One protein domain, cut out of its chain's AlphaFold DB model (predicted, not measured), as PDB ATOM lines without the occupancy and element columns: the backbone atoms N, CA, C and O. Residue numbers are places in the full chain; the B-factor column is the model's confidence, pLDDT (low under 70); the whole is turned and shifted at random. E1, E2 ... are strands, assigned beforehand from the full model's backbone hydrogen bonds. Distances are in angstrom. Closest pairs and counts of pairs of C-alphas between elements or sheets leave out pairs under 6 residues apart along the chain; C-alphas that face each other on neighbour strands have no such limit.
ATOM      1  N   ALA A 182      29.460   4.254   3.980       81.44
ATOM      2  CA  ALA A 182      29.459   2.797   4.070       81.44
ATOM      3  C   ALA A 182      28.020   2.246   4.076       81.44
ATOM      4  O   ALA A 182      27.183   2.671   4.873       81.44
ATOM      5  N   GLY A 183      27.742   1.290   3.188       84.31
ATOM      6  CA  GLY A 183      26.405   0.720   2.997       84.31
ATOM      7  C   GLY A 183      25.504   1.509   2.046       84.31
ATOM      8  O   GLY A 183      24.336   1.154   1.904       84.31
ATOM      9  N   GLU A 184      26.024   2.538   1.374       88.50
ATOM     10  CA  GLU A 184      25.363   3.224   0.264       88.50
ATOM     11  C   GLU A 184      26.055   2.912  -1.073       88.50
ATOM     12  O   GLU A 184      27.280   2.797  -1.147       88.50
ATOM     13  N   SER A 185      25.279   2.856  -2.156       87.88
ATOM     14  CA  SER A 185      25.796   2.937  -3.527       87.88
ATOM     15  C   SER A 185      25.438   4.291  -4.146       87.88
ATOM     16  O   SER A 185      24.434   4.898  -3.750       87.88
ATOM     17  N   PRO A 186      26.179   4.770  -5.158       87.75
ATOM     18  CA  PRO A 186      25.651   5.772  -6.064       87.75
ATOM     19  C   PRO A 186      24.373   5.253  -6.739       87.75
ATOM     20  O   PRO A 186      24.154   4.043  -6.872       87.75
ATOM     21  N   LEU A 187      23.521   6.178  -7.163       87.31
ATOM     22  CA  LEU A 187      22.424   5.901  -8.080       87.31
ATOM     23  C   LEU A 187      22.933   6.016  -9.515       87.31
ATOM     24  O   LEU A 187      23.381   7.089  -9.906       87.31
ATOM     25  N   PHE A 188      22.800   4.951 -10.291       82.81
ATOM     26  CA  PHE A 188      22.927   4.974 -11.749       82.81
ATOM     27  C   PHE A 188      21.517   5.047 -12.341       82.81
ATOM     28  O   PHE A 188      20.575   4.526 -11.739       82.81
ATOM     29  N   GLU A 189      21.351   5.739 -13.465       78.88
ATOM     30  CA  GLU A 189      20.079   5.749 -14.201       78.88
ATOM     31  C   GLU A 189      20.155   4.682 -15.300       78.88
ATOM     32  O   GLU A 189      21.237   4.444 -15.833       78.88
ATOM     33  N   ASP A 190      19.045   4.011 -15.621       68.94
ATOM     34  CA  ASP A 190      19.074   2.807 -16.470       68.94
ATOM     35  C   ASP A 190      19.603   3.075 -17.906       68.94
ATOM     36  O   ASP A 190      20.089   2.153 -18.559       68.94
ATOM     37  N   ASP A 191      19.582   4.338 -18.358       64.75
ATOM     38  CA  ASP A 191      20.141   4.810 -19.638       64.75
ATOM     39  C   ASP A 191      21.652   5.172 -19.595       64.75
ATOM     40  O   ASP A 191      22.275   5.306 -20.648       64.75
ATOM     41  N   ASP A 192      22.255   5.361 -18.412       65.38
ATOM     42  CA  ASP A 192      23.668   5.767 -18.227       65.38
ATOM     43  C   ASP A 192      24.295   5.019 -17.032       65.38
ATOM     44  O   ASP A 192      24.589   5.568 -15.966       65.38
ATOM     45  N   ILE A 193      24.469   3.708 -17.217       66.94
ATOM     46  CA  ILE A 193      24.953   2.761 -16.196       66.94
ATOM     47  C   ILE A 193      26.403   3.060 -15.761       66.94
ATOM     48  O   ILE A 193      26.810   2.688 -14.662       66.94
ATOM     49  N   ASP A 194      27.185   3.757 -16.589       67.25
ATOM     50  CA  ASP A 194      28.577   4.115 -16.295       67.25
ATOM     51  C   ASP A 194      28.727   5.430 -15.503       67.25
ATOM     52  O   ASP A 194      29.849   5.785 -15.130       67.25
ATOM     53  N   ARG A 195      27.644   6.184 -15.231       73.69
ATOM     54  CA  ARG A 195      27.739   7.507 -14.580       73.69
ATOM     55  C   ARG A 195      26.743   7.698 -13.428       73.69
ATOM     56  O   ARG A 195      25.537   7.553 -13.604       73.69
ATOM     57  N   PRO A 196      27.212   8.101 -12.229       81.62
ATOM     58  CA  PRO A 196      26.324   8.322 -11.095       81.62
ATOM     59  C   PRO A 196      25.491   9.600 -11.270       81.62
ATOM     60  O   PRO A 196      26.016  10.668 -11.606       81.62
ATOM     61  N   LYS A 197      24.192   9.509 -10.964       86.38
ATOM     62  CA  LYS A 197      23.203  10.583 -11.096       86.38
ATOM     63  C   LYS A 197      23.637  11.847 -10.356       86.38
ATOM     64  O   LYS A 197      23.673  11.891  -9.122       86.38
ATOM     65  N   LEU A 198      23.899  12.901 -11.128       87.88
ATOM     66  CA  LEU A 198      24.241  14.224 -10.614       87.88
ATOM     67  C   LEU A 198      23.029  14.888  -9.943       87.88
ATOM     68  O   LEU A 198      21.968  15.042 -10.558       87.88
ATOM     69  N   CYS A 199      23.218  15.357  -8.712       90.56
ATOM     70  CA  CYS A 199      22.227  16.124  -7.959       90.56
ATOM     71  C   CYS A 199      22.660  17.584  -7.777       90.56
ATOM     72  O   CYS A 199      23.834  17.938  -7.866       90.56
ATOM     73  N   HIS A 200      21.691  18.464  -7.548       85.38
ATOM     74  CA  HIS A 200      21.914  19.882  -7.257       85.38
ATOM     75  C   HIS A 200      20.672  20.449  -6.556       85.38
ATOM     76  O   HIS A 200      19.673  19.744  -6.433       85.38
ATOM     77  N   LYS A 201      20.672  21.733  -6.174       71.25
ATOM     78  CA  LYS A 201      19.522  22.413  -5.537       71.25
ATOM     79  C   LYS A 201      18.167  22.161  -6.228       71.25
ATOM     80  O   LYS A 201      17.157  22.070  -5.543       71.25
ATOM     81  N   ASN A 202      18.162  21.996  -7.556       67.69
ATOM     82  CA  ASN A 202      16.956  21.752  -8.361       67.69
ATOM     83  C   ASN A 202      16.800  20.281  -8.815       67.69
ATOM     84  O   ASN A 202      15.766  19.923  -9.368       67.69
ATOM     85  N   LYS A 203      17.817  19.428  -8.622       71.62
ATOM     86  CA  LYS A 203      17.796  17.988  -8.941       71.62
ATOM     87  C   LYS A 203      17.862  17.195  -7.638       71.62
ATOM     88  O   LYS A 203      18.945  16.833  -7.180       71.62
ATOM     89  N   VAL A 204      16.692  16.975  -7.042       85.50
ATOM     90  CA  VAL A 204      16.516  16.202  -5.804       85.50
ATOM     91  C   VAL A 204      16.698  14.705  -6.092       85.50
ATOM     92  O   VAL A 204      16.301  14.218  -7.151       85.50
ATOM     93  N   CYS A 205      17.311  13.974  -5.162       90.94
ATOM     94  CA  CYS A 205      17.459  12.521  -5.255       90.94
ATOM     95  C   CYS A 205      16.132  11.797  -4.944       90.94
ATOM     96  O   CYS A 205      15.332  12.314  -4.163       90.94
ATOM     97  N   PRO A 206      15.873  10.612  -5.530       89.69
ATOM     98  CA  PRO A 206      14.666   9.838  -5.233       89.69
ATOM     99  C   PRO A 206      14.682   9.274  -3.801       89.69
ATOM    100  O   PRO A 206      15.725   9.235  -3.146       89.69
ATOM    101  N   LYS A 207      13.524   8.796  -3.313       86.00
ATOM    102  CA  LYS A 207      13.420   8.156  -1.988       86.00
ATOM    103  C   LYS A 207      14.445   7.017  -1.861       86.00
ATOM    104  O   LYS A 207      14.620   6.235  -2.789       86.00
ATOM    105  N   GLY A 208      15.115   6.950  -0.708       85.88
ATOM    106  CA  GLY A 208      16.237   6.039  -0.451       85.88
ATOM    107  C   GLY A 208      17.616   6.640  -0.756       85.88
ATOM    108  O   GLY A 208      18.616   6.084  -0.314       85.88
ATOM    109  N   TYR A 209      17.686   7.794  -1.436       89.69
ATOM    110  CA  TYR A 209      18.936   8.455  -1.821       89.69
ATOM    111  C   TYR A 209      19.049   9.889  -1.284       89.69
ATOM    112  O   TYR A 209      18.089  10.658  -1.262       89.69
ATOM    113  N   LYS A 210      20.266  10.268  -0.889       91.06
ATOM    114  CA  LYS A 210      20.659  11.597  -0.405       91.06
ATOM    115  C   LYS A 210      21.671  12.214  -1.370       91.06
ATOM    116  O   LYS A 210      22.504  11.516  -1.943       91.06
ATOM    117  N   CYS A 211      21.617  13.533  -1.542       92.00
ATOM    118  CA  CYS A 211      22.589  14.256  -2.361       92.00
ATOM    119  C   CYS A 211      23.878  14.478  -1.556       92.00
ATOM    120  O   CYS A 211      23.844  15.162  -0.532       92.00
ATOM    121  N   ARG A 212      25.000  13.902  -1.999       89.94
ATOM    122  CA  ARG A 212      26.306  13.987  -1.324       89.94
ATOM    123  C   ARG A 212      27.342  14.689  -2.190       89.94
ATOM    124  O   ARG A 212      27.321  14.573  -3.413       89.94
ATOM    125  N   TYR A 213      28.251  15.416  -1.541       87.69
ATOM    126  CA  TYR A 213      29.355  16.103  -2.209       87.69
ATOM    127  C   TYR A 213      30.581  15.196  -2.320       87.69
ATOM    128  O   TYR A 213      31.183  14.815  -1.316       87.69
ATOM    129  N   ASP A 214      30.972  14.904  -3.554       85.19
ATOM    130  CA  ASP A 214      32.232  14.262  -3.878       85.19
ATOM    131  C   ASP A 214      33.383  15.264  -3.729       85.19
ATOM    132  O   ASP A 214      33.509  16.212  -4.510       85.19
ATOM    133  N   ARG A 215      34.243  15.054  -2.729       79.81
ATOM    134  CA  ARG A 215      35.415  15.913  -2.503       79.81
ATOM    135  C   ARG A 215      36.518  15.706  -3.542       79.81
ATOM    136  O   ARG A 215      37.294  16.632  -3.757       79.81
ATOM    137  N   VAL A 216      36.594  14.527  -4.161       74.88
ATOM    138  CA  VAL A 216      37.648  14.167  -5.120       74.88
ATOM    139  C   VAL A 216      37.299  14.734  -6.492       74.88
ATOM    140  O   VAL A 216      38.102  15.439  -7.095       74.88
ATOM    141  N   PHE A 217      36.058  14.529  -6.938       77.44
ATOM    142  CA  PHE A 217      35.594  14.945  -8.269       77.44
ATOM    143  C   PHE A 217      34.806  16.264  -8.267       77.44
ATOM    144  O   PHE A 217      34.225  16.641  -9.282       77.44
ATOM    145  N   ARG A 218      34.757  16.955  -7.117       83.94
ATOM    146  CA  ARG A 218      34.109  18.266  -6.888       83.94
ATOM    147  C   ARG A 218      32.658  18.356  -7.403       83.94
ATOM    148  O   ARG A 218      32.166  19.436  -7.733       83.94
ATOM    149  N   ARG A 219      31.956  17.221  -7.445       84.62
ATOM    150  CA  ARG A 219      30.590  17.053  -7.978       84.62
ATOM    151  C   ARG A 219      29.614  16.651  -6.875       84.62
ATOM    152  O   ARG A 219      30.024  16.231  -5.802       84.62
ATOM    153  N   HIS A 220      28.318  16.771  -7.129       88.88
ATOM    154  CA  HIS A 220      27.276  16.296  -6.217       88.88
ATOM    155  C   HIS A 220      26.554  15.105  -6.857       88.88
ATOM    156  O   HIS A 220      26.087  15.228  -7.991       88.88
ATOM    157  N   ILE A 221      26.465  13.968  -6.157       88.62
ATOM    158  CA  ILE A 221      25.814  12.739  -6.651       88.62
ATOM    159  C   ILE A 221      24.793  12.187  -5.653       88.62
ATOM    160  O   ILE A 221      24.896  12.416  -4.448       88.62
ATOM    161  N   CYS A 222      23.807  11.447  -6.153       91.31
ATOM    162  CA  CYS A 222      22.870  10.710  -5.308       91.31
ATOM    163  C   CYS A 222      23.514   9.420  -4.778       91.31
ATOM    164  O   CYS A 222      23.813   8.526  -5.565       91.31
ATOM    165  N   CYS A 223      23.667   9.306  -3.457       90.81
ATOM    166  CA  CYS A 223      24.124   8.104  -2.748       90.81
ATOM    167  C   CYS A 223      23.005   7.561  -1.852       90.81
ATOM    168  O   CYS A 223      22.251   8.347  -1.276       90.81
ATOM    169  N   GLY A 224      22.858   6.241  -1.742       90.19
ATOM    170  CA  GLY A 224      21.760   5.637  -0.988       90.19
ATOM    171  C   GLY A 224      21.544   4.159  -1.285       90.19
ATOM    172  O   GLY A 224      22.501   3.424  -1.522       90.19
ATOM    173  N   TYR A 225      20.282   3.728  -1.258       89.69
ATOM    174  CA  TYR A 225      19.885   2.331  -1.438       89.69
ATOM    175  C   TYR A 225      18.603   2.165  -2.262       89.69
ATOM    176  O   TYR A 225      17.656   2.947  -2.159       89.69
ATOM    177  N   LYS A 226      18.546   1.074  -3.035       83.69
ATOM    178  CA  LYS A 226      17.334   0.595  -3.710       83.69
ATOM    179  C   LYS A 226      16.652  -0.409  -2.777       83.69
ATOM    180  O   LYS A 226      17.153  -1.507  -2.579       83.69
ATOM    181  N   SER A 227      15.523  -0.032  -2.177       69.38
ATOM    182  CA  SER A 227      14.821  -0.849  -1.164       69.38
ATOM    183  C   SER A 227      14.142  -2.115  -1.714       69.38
ATOM    184  O   SER A 227      13.688  -2.966  -0.951       69.38
ATOM    185  N   GLN A 228      14.058  -2.256  -3.037       71.94
ATOM    186  CA  GLN A 228      13.296  -3.303  -3.712       71.94
ATOM    187  C   GLN A 228      13.868  -4.708  -3.439       71.94
ATOM    188  O   GLN A 228      15.063  -4.950  -3.610       71.94
ATOM    189  N   GLY A 229      13.008  -5.644  -3.021       69.06
ATOM    190  CA  GLY A 229      13.322  -7.079  -2.913       69.06
ATOM    191  C   GLY A 229      14.417  -7.473  -1.909       69.06
ATOM    192  O   GLY A 229      14.847  -8.624  -1.922       69.06
ATOM    193  N   SER A 230      14.874  -6.549  -1.058       81.44
ATOM    194  CA  SER A 230      16.085  -6.728  -0.243       81.44
ATOM    195  C   SER A 230      15.777  -6.886   1.251       81.44
ATOM    196  O   SER A 230      16.007  -7.952   1.810       81.44
ATOM    197  N   CYS A 231      15.207  -5.863   1.889       88.19
ATOM    198  CA  CYS A 231      14.788  -5.890   3.296       88.19
ATOM    199  C   CYS A 231      13.269  -5.651   3.402       88.19
ATOM    200  O   CYS A 231      12.630  -5.256   2.424       88.19
ATOM    201  N   ALA A 232      12.680  -5.878   4.580       85.19
ATOM    202  CA  ALA A 232      11.278  -5.537   4.837       85.19
ATOM    203  C   ALA A 232      11.041  -4.009   4.845       85.19
ATOM    204  O   ALA A 232      11.979  -3.214   4.927       85.19
ATOM    205  N   ALA A 233       9.780  -3.578   4.758       82.94
ATOM    206  CA  ALA A 233       9.432  -2.155   4.731       82.94
ATOM    207  C   ALA A 233       9.881  -1.425   6.016       82.94
ATOM    208  O   ALA A 233       9.669  -1.920   7.120       82.94
ATOM    209  N   GLY A 234      10.490  -0.244   5.867       81.81
ATOM    210  CA  GLY A 234      11.098   0.514   6.973       81.81
ATOM    211  C   GLY A 234      12.536   0.095   7.319       81.81
ATOM    212  O   GLY A 234      13.158   0.714   8.186       81.81
ATOM    213  N   LEU A 235      13.085  -0.911   6.628       88.12
ATOM    214  CA  LEU A 235      14.486  -1.316   6.716       88.12
ATOM    215  C   LEU A 235      15.258  -0.937   5.443       88.12
ATOM    216  O   LEU A 235      14.768  -1.091   4.324       88.12
ATOM    217  N   ARG A 236      16.516  -0.529   5.619       90.25
ATOM    218  CA  ARG A 236      17.489  -0.271   4.548       90.25
ATOM    219  C   ARG A 236      18.497  -1.430   4.437       90.25
ATOM    220  O   ARG A 236      18.991  -1.885   5.472       90.25
ATOM    221  N   PRO A 237      18.844  -1.903   3.227       92.12
ATOM    222  CA  PRO A 237      19.949  -2.838   3.028       92.12
ATOM    223  C   PRO A 237      21.312  -2.138   3.107       92.12
ATOM    224  O   PRO A 237      21.428  -0.958   2.779       92.12
ATOM    225  N   PHE A 238      22.360  -2.879   3.471       91.06
ATOM    226  CA  PHE A 238      23.742  -2.467   3.223       91.06
ATOM    227  C   PHE A 238      24.038  -2.668   1.736       91.06
ATOM    228  O   PHE A 238      24.071  -3.803   1.261       91.06
ATOM    229  N   MET A 239      24.240  -1.586   0.990       87.69
ATOM    230  CA  MET A 239      24.554  -1.651  -0.437       87.69
ATOM    231  C   MET A 239      26.049  -1.862  -0.673       87.69
ATOM    232  O   MET A 239      26.889  -1.200  -0.065       87.69
ATOM    233  N   ILE A 240      26.381  -2.736  -1.624       81.69
ATOM    234  CA  ILE A 240      27.740  -2.840  -2.168       81.69
ATOM    235  C   ILE A 240      27.932  -1.682  -3.168       81.69
ATOM    236  O   ILE A 240      27.159  -1.623  -4.131       81.69
ATOM    237  N   PRO A 241      28.932  -0.787  -3.003       65.81
ATOM    238  CA  PRO A 241      28.943   0.505  -3.693       65.81
ATOM    239  C   PRO A 241      28.877   0.494  -5.227       65.81
ATOM    240  O   PRO A 241      28.404   1.482  -5.770       65.81
ATOM    241  N   PHE A 242      29.282  -0.573  -5.931       62.81
ATOM    242  CA  PHE A 242      29.117  -0.673  -7.402       62.81
ATOM    243  C   PHE A 242      28.296  -1.831  -7.918       62.81
ATOM    244  O   PHE A 242      27.743  -1.742  -9.010       62.81
ATOM    245  N   ALA A 243      28.158  -2.903  -7.147       70.56
ATOM    246  CA  ALA A 243      27.334  -4.020  -7.582       70.56
ATOM    247  C   ALA A 243      25.824  -3.694  -7.531       70.56
ATOM    248  O   ALA A 243      25.018  -4.560  -7.862       70.56
ATOM    249  N   GLY A 244      25.439  -2.488  -7.078       71.31
ATOM    250  CA  GLY A 244      24.063  -1.972  -7.094       71.31
ATOM    251  C   GLY A 244      23.070  -2.804  -6.279       71.31
ATOM    252  O   GLY A 244      21.861  -2.662  -6.440       71.31
ATOM    253  N   ARG A 245      23.586  -3.697  -5.427       82.25
ATOM    254  CA  ARG A 245      22.858  -4.793  -4.785       82.25
ATOM    255  C   ARG A 245      23.098  -4.808  -3.274       82.25
ATOM    256  O   ARG A 245      24.179  -4.390  -2.837       82.25
ATOM    257  N   PRO A 246      22.139  -5.317  -2.483       88.38
ATOM    258  CA  PRO A 246      22.351  -5.584  -1.066       88.38
ATOM    259  C   PRO A 246      23.507  -6.573  -0.848       88.38
ATOM    260  O   PRO A 246      23.717  -7.489  -1.648       88.38
ATOM    261  N   GLN A 247      24.229  -6.428   0.261       89.69
ATOM    262  CA  GLN A 247      25.173  -7.437   0.732       89.69
ATOM    263  C   GLN A 247      24.403  -8.662   1.264       89.69
ATOM    264  O   GLN A 247      23.638  -8.516   2.224       89.69
ATOM    265  N   PRO A 248      24.585  -9.862   0.677       90.12
ATOM    266  CA  PRO A 248      24.056 -11.099   1.241       90.12
ATOM    267  C   PRO A 248      24.847 -11.501   2.492       90.12
ATOM    268  O   PRO A 248      26.019 -11.149   2.636       90.12
ATOM    269  N   CYS A 249      24.214 -12.262   3.378       91.75
ATOM    270  CA  CYS A 249      24.808 -12.733   4.631       91.75
ATOM    271  C   CYS A 249      24.337 -14.151   4.967       91.75
ATOM    272  O   CYS A 249      23.328 -14.623   4.430       91.75
ATOM    273  N   ARG A 250      25.052 -14.833   5.865       90.00
ATOM    274  CA  ARG A 250      24.621 -16.110   6.437       90.00
ATOM    275  C   ARG A 250      24.146 -15.924   7.873       90.00
ATOM    276  O   ARG A 250      24.572 -15.027   8.592       90.00
ATOM    277  N   GLU A 251      23.221 -16.788   8.266       84.94
ATOM    278  CA  GLU A 251      22.683 -16.829   9.620       84.94
ATOM    279  C   GLU A 251      23.633 -17.618  10.524       84.94
ATOM    280  O   GLU A 251      24.068 -18.714  10.171       84.94
ATOM    281  N   ASN A 252      23.990 -17.031  11.663       80.38
ATOM    282  CA  ASN A 252      24.999 -17.557  12.571       80.38
ATOM    283  C   ASN A 252      24.664 -17.105  13.999       80.38
ATOM    284  O   ASN A 252      24.572 -15.907  14.266       80.38
ATOM    285  N   PHE A 253      24.495 -18.067  14.906       77.81
ATOM    286  CA  PHE A 253      24.092 -17.834  16.298       77.81
ATOM    287  C   PHE A 253      25.224 -17.288  17.189       77.81
ATOM    288  O   PHE A 253      24.947 -16.749  18.256       77.81
ATOM    289  N   ILE A 254      26.488 -17.434  16.768       76.50
ATOM    290  CA  ILE A 254      27.686 -17.060  17.545       76.50
ATOM    291  C   ILE A 254      28.161 -15.648  17.185       76.50
ATOM    292  O   ILE A 254      28.630 -14.910  18.050       76.50
ATOM    293  N   LYS A 255      28.068 -15.262  15.906       81.25
ATOM    294  CA  LYS A 255      28.476 -13.934  15.435       81.25
ATOM    295  C   LYS A 255      27.780 -13.546  14.132       81.25
ATOM    296  O   LYS A 255      27.881 -14.265  13.142       81.25
ATOM    297  N   ASP A 256      27.194 -12.355  14.106       85.25
ATOM    298  CA  ASP A 256      26.689 -11.728  12.885       85.25
ATOM    299  C   ASP A 256      27.820 -11.305  11.920       85.25
ATOM    300  O   ASP A 256      28.807 -10.675  12.316       85.25
ATOM    301  N   GLU A 257      27.667 -11.640  10.637       86.88
ATOM    302  CA  GLU A 257      28.654 -11.374   9.575       86.88
ATOM    303  C   GLU A 257      28.583  -9.945   9.005       86.88
ATOM    304  O   GLU A 257      29.483  -9.525   8.274       86.88
ATOM    305  N   CYS A 258      27.518  -9.193   9.296       90.81
ATOM    306  CA  CYS A 258      27.283  -7.900   8.664       90.81
ATOM    307  C   CYS A 258      28.168  -6.775   9.238       90.81
ATOM    308  O   CYS A 258      28.665  -6.869  10.368       90.81
ATOM    309  N   PRO A 259      28.342  -5.666   8.493       89.25
ATOM    310  CA  PRO A 259      29.019  -4.459   8.976       89.25
ATOM    311  C   PRO A 259      28.417  -3.887  10.275       89.25
ATOM    312  O   PRO A 259      27.334  -4.289  10.708       89.25
ATOM    313  N   ASN A 260      29.109  -2.925  10.902       83.62
ATOM    314  CA  ASN A 260      28.534  -2.150  12.015       83.62
ATOM    315  C   ASN A 260      27.190  -1.532  11.574       83.62
ATOM    316  O   ASN A 260      27.018  -1.244  10.392       83.62
ATOM    317  N   ASP A 261      26.263  -1.318  12.506       90.38
ATOM    318  CA  ASP A 261      24.926  -0.745  12.276       90.38
ATOM    319  C   ASP A 261      23.953  -1.576  11.407       90.38
ATOM    320  O   ASP A 261      22.802  -1.174  11.229       90.38
ATOM    321  N   PHE A 262      24.357  -2.745  10.899       92.38
ATOM    322  CA  PHE A 262      23.504  -3.684  10.155       92.38
ATOM    323  C   PHE A 262      23.552  -5.081  10.782       92.38
ATOM    324  O   PHE A 262      24.574  -5.464  11.342       92.38
ATOM    325  N   VAL A 263      22.480  -5.859  10.650       92.62
ATOM    326  CA  VAL A 263      22.398  -7.267  11.081       92.62
ATOM    327  C   VAL A 263      21.839  -8.143   9.964       92.62
ATOM    328  O   VAL A 263      21.090  -7.666   9.105       92.62
ATOM    329  N   CYS A 264      22.205  -9.423   9.947       93.19
ATOM    330  CA  CYS A 264      21.728 -10.362   8.944       93.19
ATOM    331  C   CYS A 264      20.238 -10.664   9.139       93.19
ATOM    332  O   CYS A 264      19.827 -11.151  10.192       93.19
ATOM    333  N   SER A 265      19.423 -10.372   8.126       91.38
ATOM    334  CA  SER A 265      17.962 -10.467   8.177       91.38
ATOM    335  C   SER A 265      17.428 -11.283   7.006       91.38
ATOM    336  O   SER A 265      17.828 -11.073   5.860       91.38
ATOM    337  N   ALA A 266      16.487 -12.187   7.269       89.25
ATOM    338  CA  ALA A 266      15.770 -12.922   6.234       89.25
ATOM    339  C   ALA A 266      14.677 -12.053   5.592       89.25
ATOM    340  O   ALA A 266      13.846 -11.469   6.287       89.25
ATOM    341  N   ASN A 267      14.640 -12.002   4.259       84.25
ATOM    342  CA  ASN A 267      13.520 -11.416   3.530       84.25
ATOM    343  C   ASN A 267      12.378 -12.442   3.432       84.25
ATOM    344  O   ASN A 267      12.493 -13.448   2.726       84.25
ATOM    345  N   SER A 268      11.258 -12.147   4.096       74.19
ATOM    346  CA  SER A 268      10.056 -12.992   4.169       74.19
ATOM    347  C   SER A 268       9.454 -13.377   2.812       74.19
ATOM    348  O   SER A 268       8.768 -14.389   2.731       74.19
ATOM    349  N   PHE A 269       9.704 -12.603   1.748       73.50
ATOM    350  CA  PHE A 269       9.182 -12.878   0.405       73.50
ATOM    351  C   PHE A 269      10.077 -13.802  -0.433       73.50
ATOM    352  O   PHE A 269       9.600 -14.391  -1.399       73.50
ATOM    353  N   THR A 270      11.371 -13.908  -0.109       78.88
ATOM    354  CA  THR A 270      12.365 -14.582  -0.971       78.88
ATOM    355  C   THR A 270      13.221 -15.631  -0.264       78.88
ATOM    356  O   THR A 270      13.987 -16.318  -0.931       78.88
ATOM    357  N   GLY A 271      13.202 -15.716   1.072       79.19
ATOM    358  CA  GLY A 271      14.070 -16.604   1.873       79.19
ATOM    359  C   GLY A 271      15.563 -16.218   1.897       79.19
ATOM    360  O   GLY A 271      16.275 -16.540   2.849       79.19
ATOM    361  N   MET A 272      16.025 -15.485   0.878       86.44
ATOM    362  CA  MET A 272      17.324 -14.807   0.812       86.44
ATOM    363  C   MET A 272      17.557 -13.937   2.058       86.44
ATOM    364  O   MET A 272      16.637 -13.269   2.538       86.44
ATOM    365  N   ARG A 273      18.796 -13.933   2.563       90.25
ATOM    366  CA  ARG A 273      19.223 -13.148   3.731       90.25
ATOM    367  C   ARG A 273      20.191 -12.045   3.315       90.25
ATOM    368  O   ARG A 273      21.118 -12.295   2.542       90.25
ATOM    369  N   TYR A 274      19.984 -10.846   3.850       92.31
ATOM    370  CA  TYR A 274      20.782  -9.659   3.551       92.31
ATOM    371  C   TYR A 274      21.090  -8.861   4.819       92.31
ATOM    372  O   TYR A 274      20.355  -8.924   5.805       92.31
ATOM    373  N   CYS A 275      22.165  -8.079   4.783       93.19
ATOM    374  CA  CYS A 275      22.493  -7.143   5.850       93.19
ATOM    375  C   CYS A 275      21.502  -5.972   5.850       93.19
ATOM    376  O   CYS A 275      21.519  -5.156   4.927       93.19
ATOM    377  N   CYS A 276      20.658  -5.879   6.878       92.81
ATOM    378  CA  CYS A 276      19.597  -4.880   7.006       92.81
ATOM    379  C   CYS A 276      19.764  -4.031   8.280       92.81
ATOM    380  O   CYS A 276      20.338  -4.465   9.276       92.81
ATOM    381  N   SER A 277      19.265  -2.798   8.234       92.12
ATOM    382  CA  SER A 277      19.278  -1.809   9.321       92.12
ATOM    383  C   SER A 277      17.967  -1.016   9.288       92.12
ATOM    384  O   SER A 277      17.267  -1.048   8.275       92.12
ATOM    385  N   LEU A 278      17.607  -0.292  10.349       89.81
ATOM    386  CA  LEU A 278      16.396   0.538  10.351       89.81
ATOM    387  C   LEU A 278      16.625   1.802   9.493       89.81
ATOM    388  O   LEU A 278      17.729   2.352   9.461       89.81
ATOM    389  N   GLU A 279      15.603   2.299   8.785       84.56
ATOM    390  CA  GLU A 279      15.739   3.548   8.006       84.56
ATOM    391  C   GLU A 279      16.048   4.766   8.906       84.56
ATOM    392  O   GLU A 279      16.750   5.685   8.482       84.56
ATOM    393  N   GLY A 280      15.572   4.747  10.159       76.62
ATOM    394  CA  GLY A 280      15.772   5.804  11.160       76.62
ATOM    395  C   GLY A 280      16.997   5.652  12.076       76.62
ATOM    396  O   GLY A 280      17.178   6.490  12.954       76.62
ATOM    397  N   GLY A 281      17.822   4.608  11.917       81.88
ATOM    398  CA  GLY A 281      18.988   4.355  12.776       81.88
ATOM    399  C   GLY A 281      19.248   2.866  13.012       81.88
ATOM    400  O   GLY A 281      19.106   2.055  12.104       81.88
ATOM    401  N   VAL A 282      19.621   2.508  14.242       88.00
ATOM    402  CA  VAL A 282      19.805   1.111  14.701       88.00
ATOM    403  C   VAL A 282      18.822   0.696  15.797       88.00
ATOM    404  O   VAL A 282      18.546  -0.488  15.952       88.00
ATOM    405  N   CYS A 283      18.276   1.670  16.529       88.75
ATOM    406  CA  CYS A 283      17.324   1.474  17.618       88.75
ATOM    407  C   CYS A 283      15.936   2.017  17.243       88.75
ATOM    408  O   CYS A 283      15.834   2.875  16.358       88.75
ATOM    409  N   PRO A 284      14.859   1.575  17.920       84.75
ATOM    410  CA  PRO A 284      13.509   2.064  17.672       84.75
ATOM    411  C   PRO A 284      13.364   3.530  18.087       84.75
ATOM    412  O   PRO A 284      14.100   4.024  18.943       84.75
ATOM    413  N   ALA A 285      12.354   4.212  17.540       76.88
ATOM    414  CA  ALA A 285      12.091   5.621  17.827       76.88
ATOM    415  C   ALA A 285      12.118   5.932  19.340       76.88
ATOM    416  O   ALA A 285      11.387   5.329  20.138       76.88
ATOM    417  N   GLY A 286      12.989   6.879  19.698       72.69
ATOM    418  CA  GLY A 286      13.223   7.379  21.051       72.69
ATOM    419  C   GLY A 286      14.290   6.657  21.882       72.69
ATOM    420  O   GLY A 286      14.668   7.174  22.930       72.69
ATOM    421  N   GLN A 287      14.812   5.508  21.445       83.62
ATOM    422  CA  GLN A 287      15.929   4.837  22.124       83.62
ATOM    423  C   GLN A 287      17.259   5.173  21.438       83.62
ATOM    424  O   GLN A 287      17.346   5.184  20.211       83.62
ATOM    425  N   SER A 288      18.310   5.414  22.225       86.19
ATOM    426  CA  SER A 288      19.677   5.582  21.721       86.19
ATOM    427  C   SER A 288      20.437   4.252  21.748       86.19
ATOM    428  O   SER A 288      20.276   3.500  22.712       86.19
ATOM    429  N   PRO A 289      21.290   3.950  20.754       90.62
ATOM    430  CA  PRO A 289      22.170   2.786  20.816       90.62
ATOM    431  C   PRO A 289      23.275   2.960  21.852       90.62
ATOM    432  O   PRO A 289      23.796   4.060  22.043       90.62
ATOM    433  N   TYR A 290      23.700   1.850  22.451       87.19
ATOM    434  CA  TYR A 290      24.949   1.809  23.196       87.19
ATOM    435  C   TYR A 290      26.130   1.881  22.222       87.19
ATOM    436  O   TYR A 290      26.364   0.953  21.441       87.19
ATOM    437  N   ILE A 291      26.879   2.982  22.285       85.06
ATOM    438  CA  ILE A 291      28.146   3.161  21.571       85.06
ATOM    439  C   ILE A 291      29.277   2.803  22.536       85.06
ATOM    440  O   ILE A 291      29.440   3.434  23.580       85.06
ATOM    441  N   HIS A 292      30.060   1.781  22.195       78.56
ATOM    442  CA  HIS A 292      31.112   1.271  23.067       78.56
ATOM    443  C   HIS A 292      32.334   2.218  23.102       78.56
ATOM    444  O   HIS A 292      32.912   2.508  22.048       78.56
ATOM    445  N   PRO A 293      32.782   2.676  24.289       72.94
ATOM    446  CA  PRO A 293      33.662   3.844  24.423       72.94
ATOM    447  C   PRO A 293      35.100   3.643  23.923       72.94
ATOM    448  O   PRO A 293      35.798   4.626  23.713       72.94
ATOM    449  N   LEU A 294      35.552   2.399  23.724       68.25
ATOM    450  CA  LEU A 294      36.894   2.093  23.195       68.25
ATOM    451  C   LEU A 294      36.905   1.757  21.692       68.25
ATOM    452  O   LEU A 294      37.962   1.469  21.138       68.25
ATOM    453  N   THR A 295      35.738   1.690  21.042       73.38
ATOM    454  CA  THR A 295      35.627   1.256  19.633       73.38
ATOM    455  C   THR A 295      34.707   2.126  18.780       73.38
ATOM    456  O   THR A 295      34.658   1.903  17.571       73.38
ATOM    457  N   GLU A 296      33.981   3.069  19.393       76.75
ATOM    458  CA  GLU A 296      33.042   4.012  18.760       76.75
ATOM    459  C   GLU A 296      31.970   3.336  17.883       76.75
ATOM    460  O   GLU A 296      31.495   3.888  16.892       76.75
ATOM    461  N   ARG A 297      31.572   2.109  18.249       80.19
ATOM    462  CA  ARG A 297      30.625   1.272  17.494       80.19
ATOM    463  C   ARG A 297      29.427   0.864  18.338       80.19
ATOM    464  O   ARG A 297      29.554   0.660  19.546       80.19
TER     465      ARG A 297
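AT A GLANCE: This is residues 182 to 297 of the 627 residues of the protein "BPTI/Kunitz inhibitor domain-containing protein" of Halicephalobus sp. NKZ332 (UniProt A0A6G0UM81). With little regular structure, two small loop-rich lobes stand end to end, one holding E1 and the hairpin E2 and E3, the other the twisted antiparallel sheet E4 - E6 - E5; residues 291 to 296 stick out. The 116 printed residues have six named strands, E1 to E6 in order, holding 28 residues, and no named helix: all strand. The whole is only just compact, close to loose, with a radius of gyration of the C-alphas of 15.6 A, spanning 44 by 36 by 25 A.

IN THESE COORDINATES: E1 is residues 192 to 196, 8.0 A, from C-alpha 192 at (23.668, 5.767, -18.227); E2, 209 to 213, 12.9 A; E3, 220 to 224, 13.1 A; E4, 235 to 237; E5, 263 to 266, 10.0 A; E6, 273 to 278, 15.5 A, ending with C-alpha 278 at (16.396, 0.538, 10.351).

HOW THE PARTS SIT: E1 pairs with no named strand. In hairpin E2 and E3, N 210 and O 223 are 2.8 A apart. E6 is antiparallel to E4, N 236 to O 277 2.8 A, and to E5, N 263 to O 276 2.9 A.

THE WHOLE: The printed part has no cut. Links E1 to E2 and E4 to E5 are long. Eleven residues, among them 190 to 194, have pLDDT under 70.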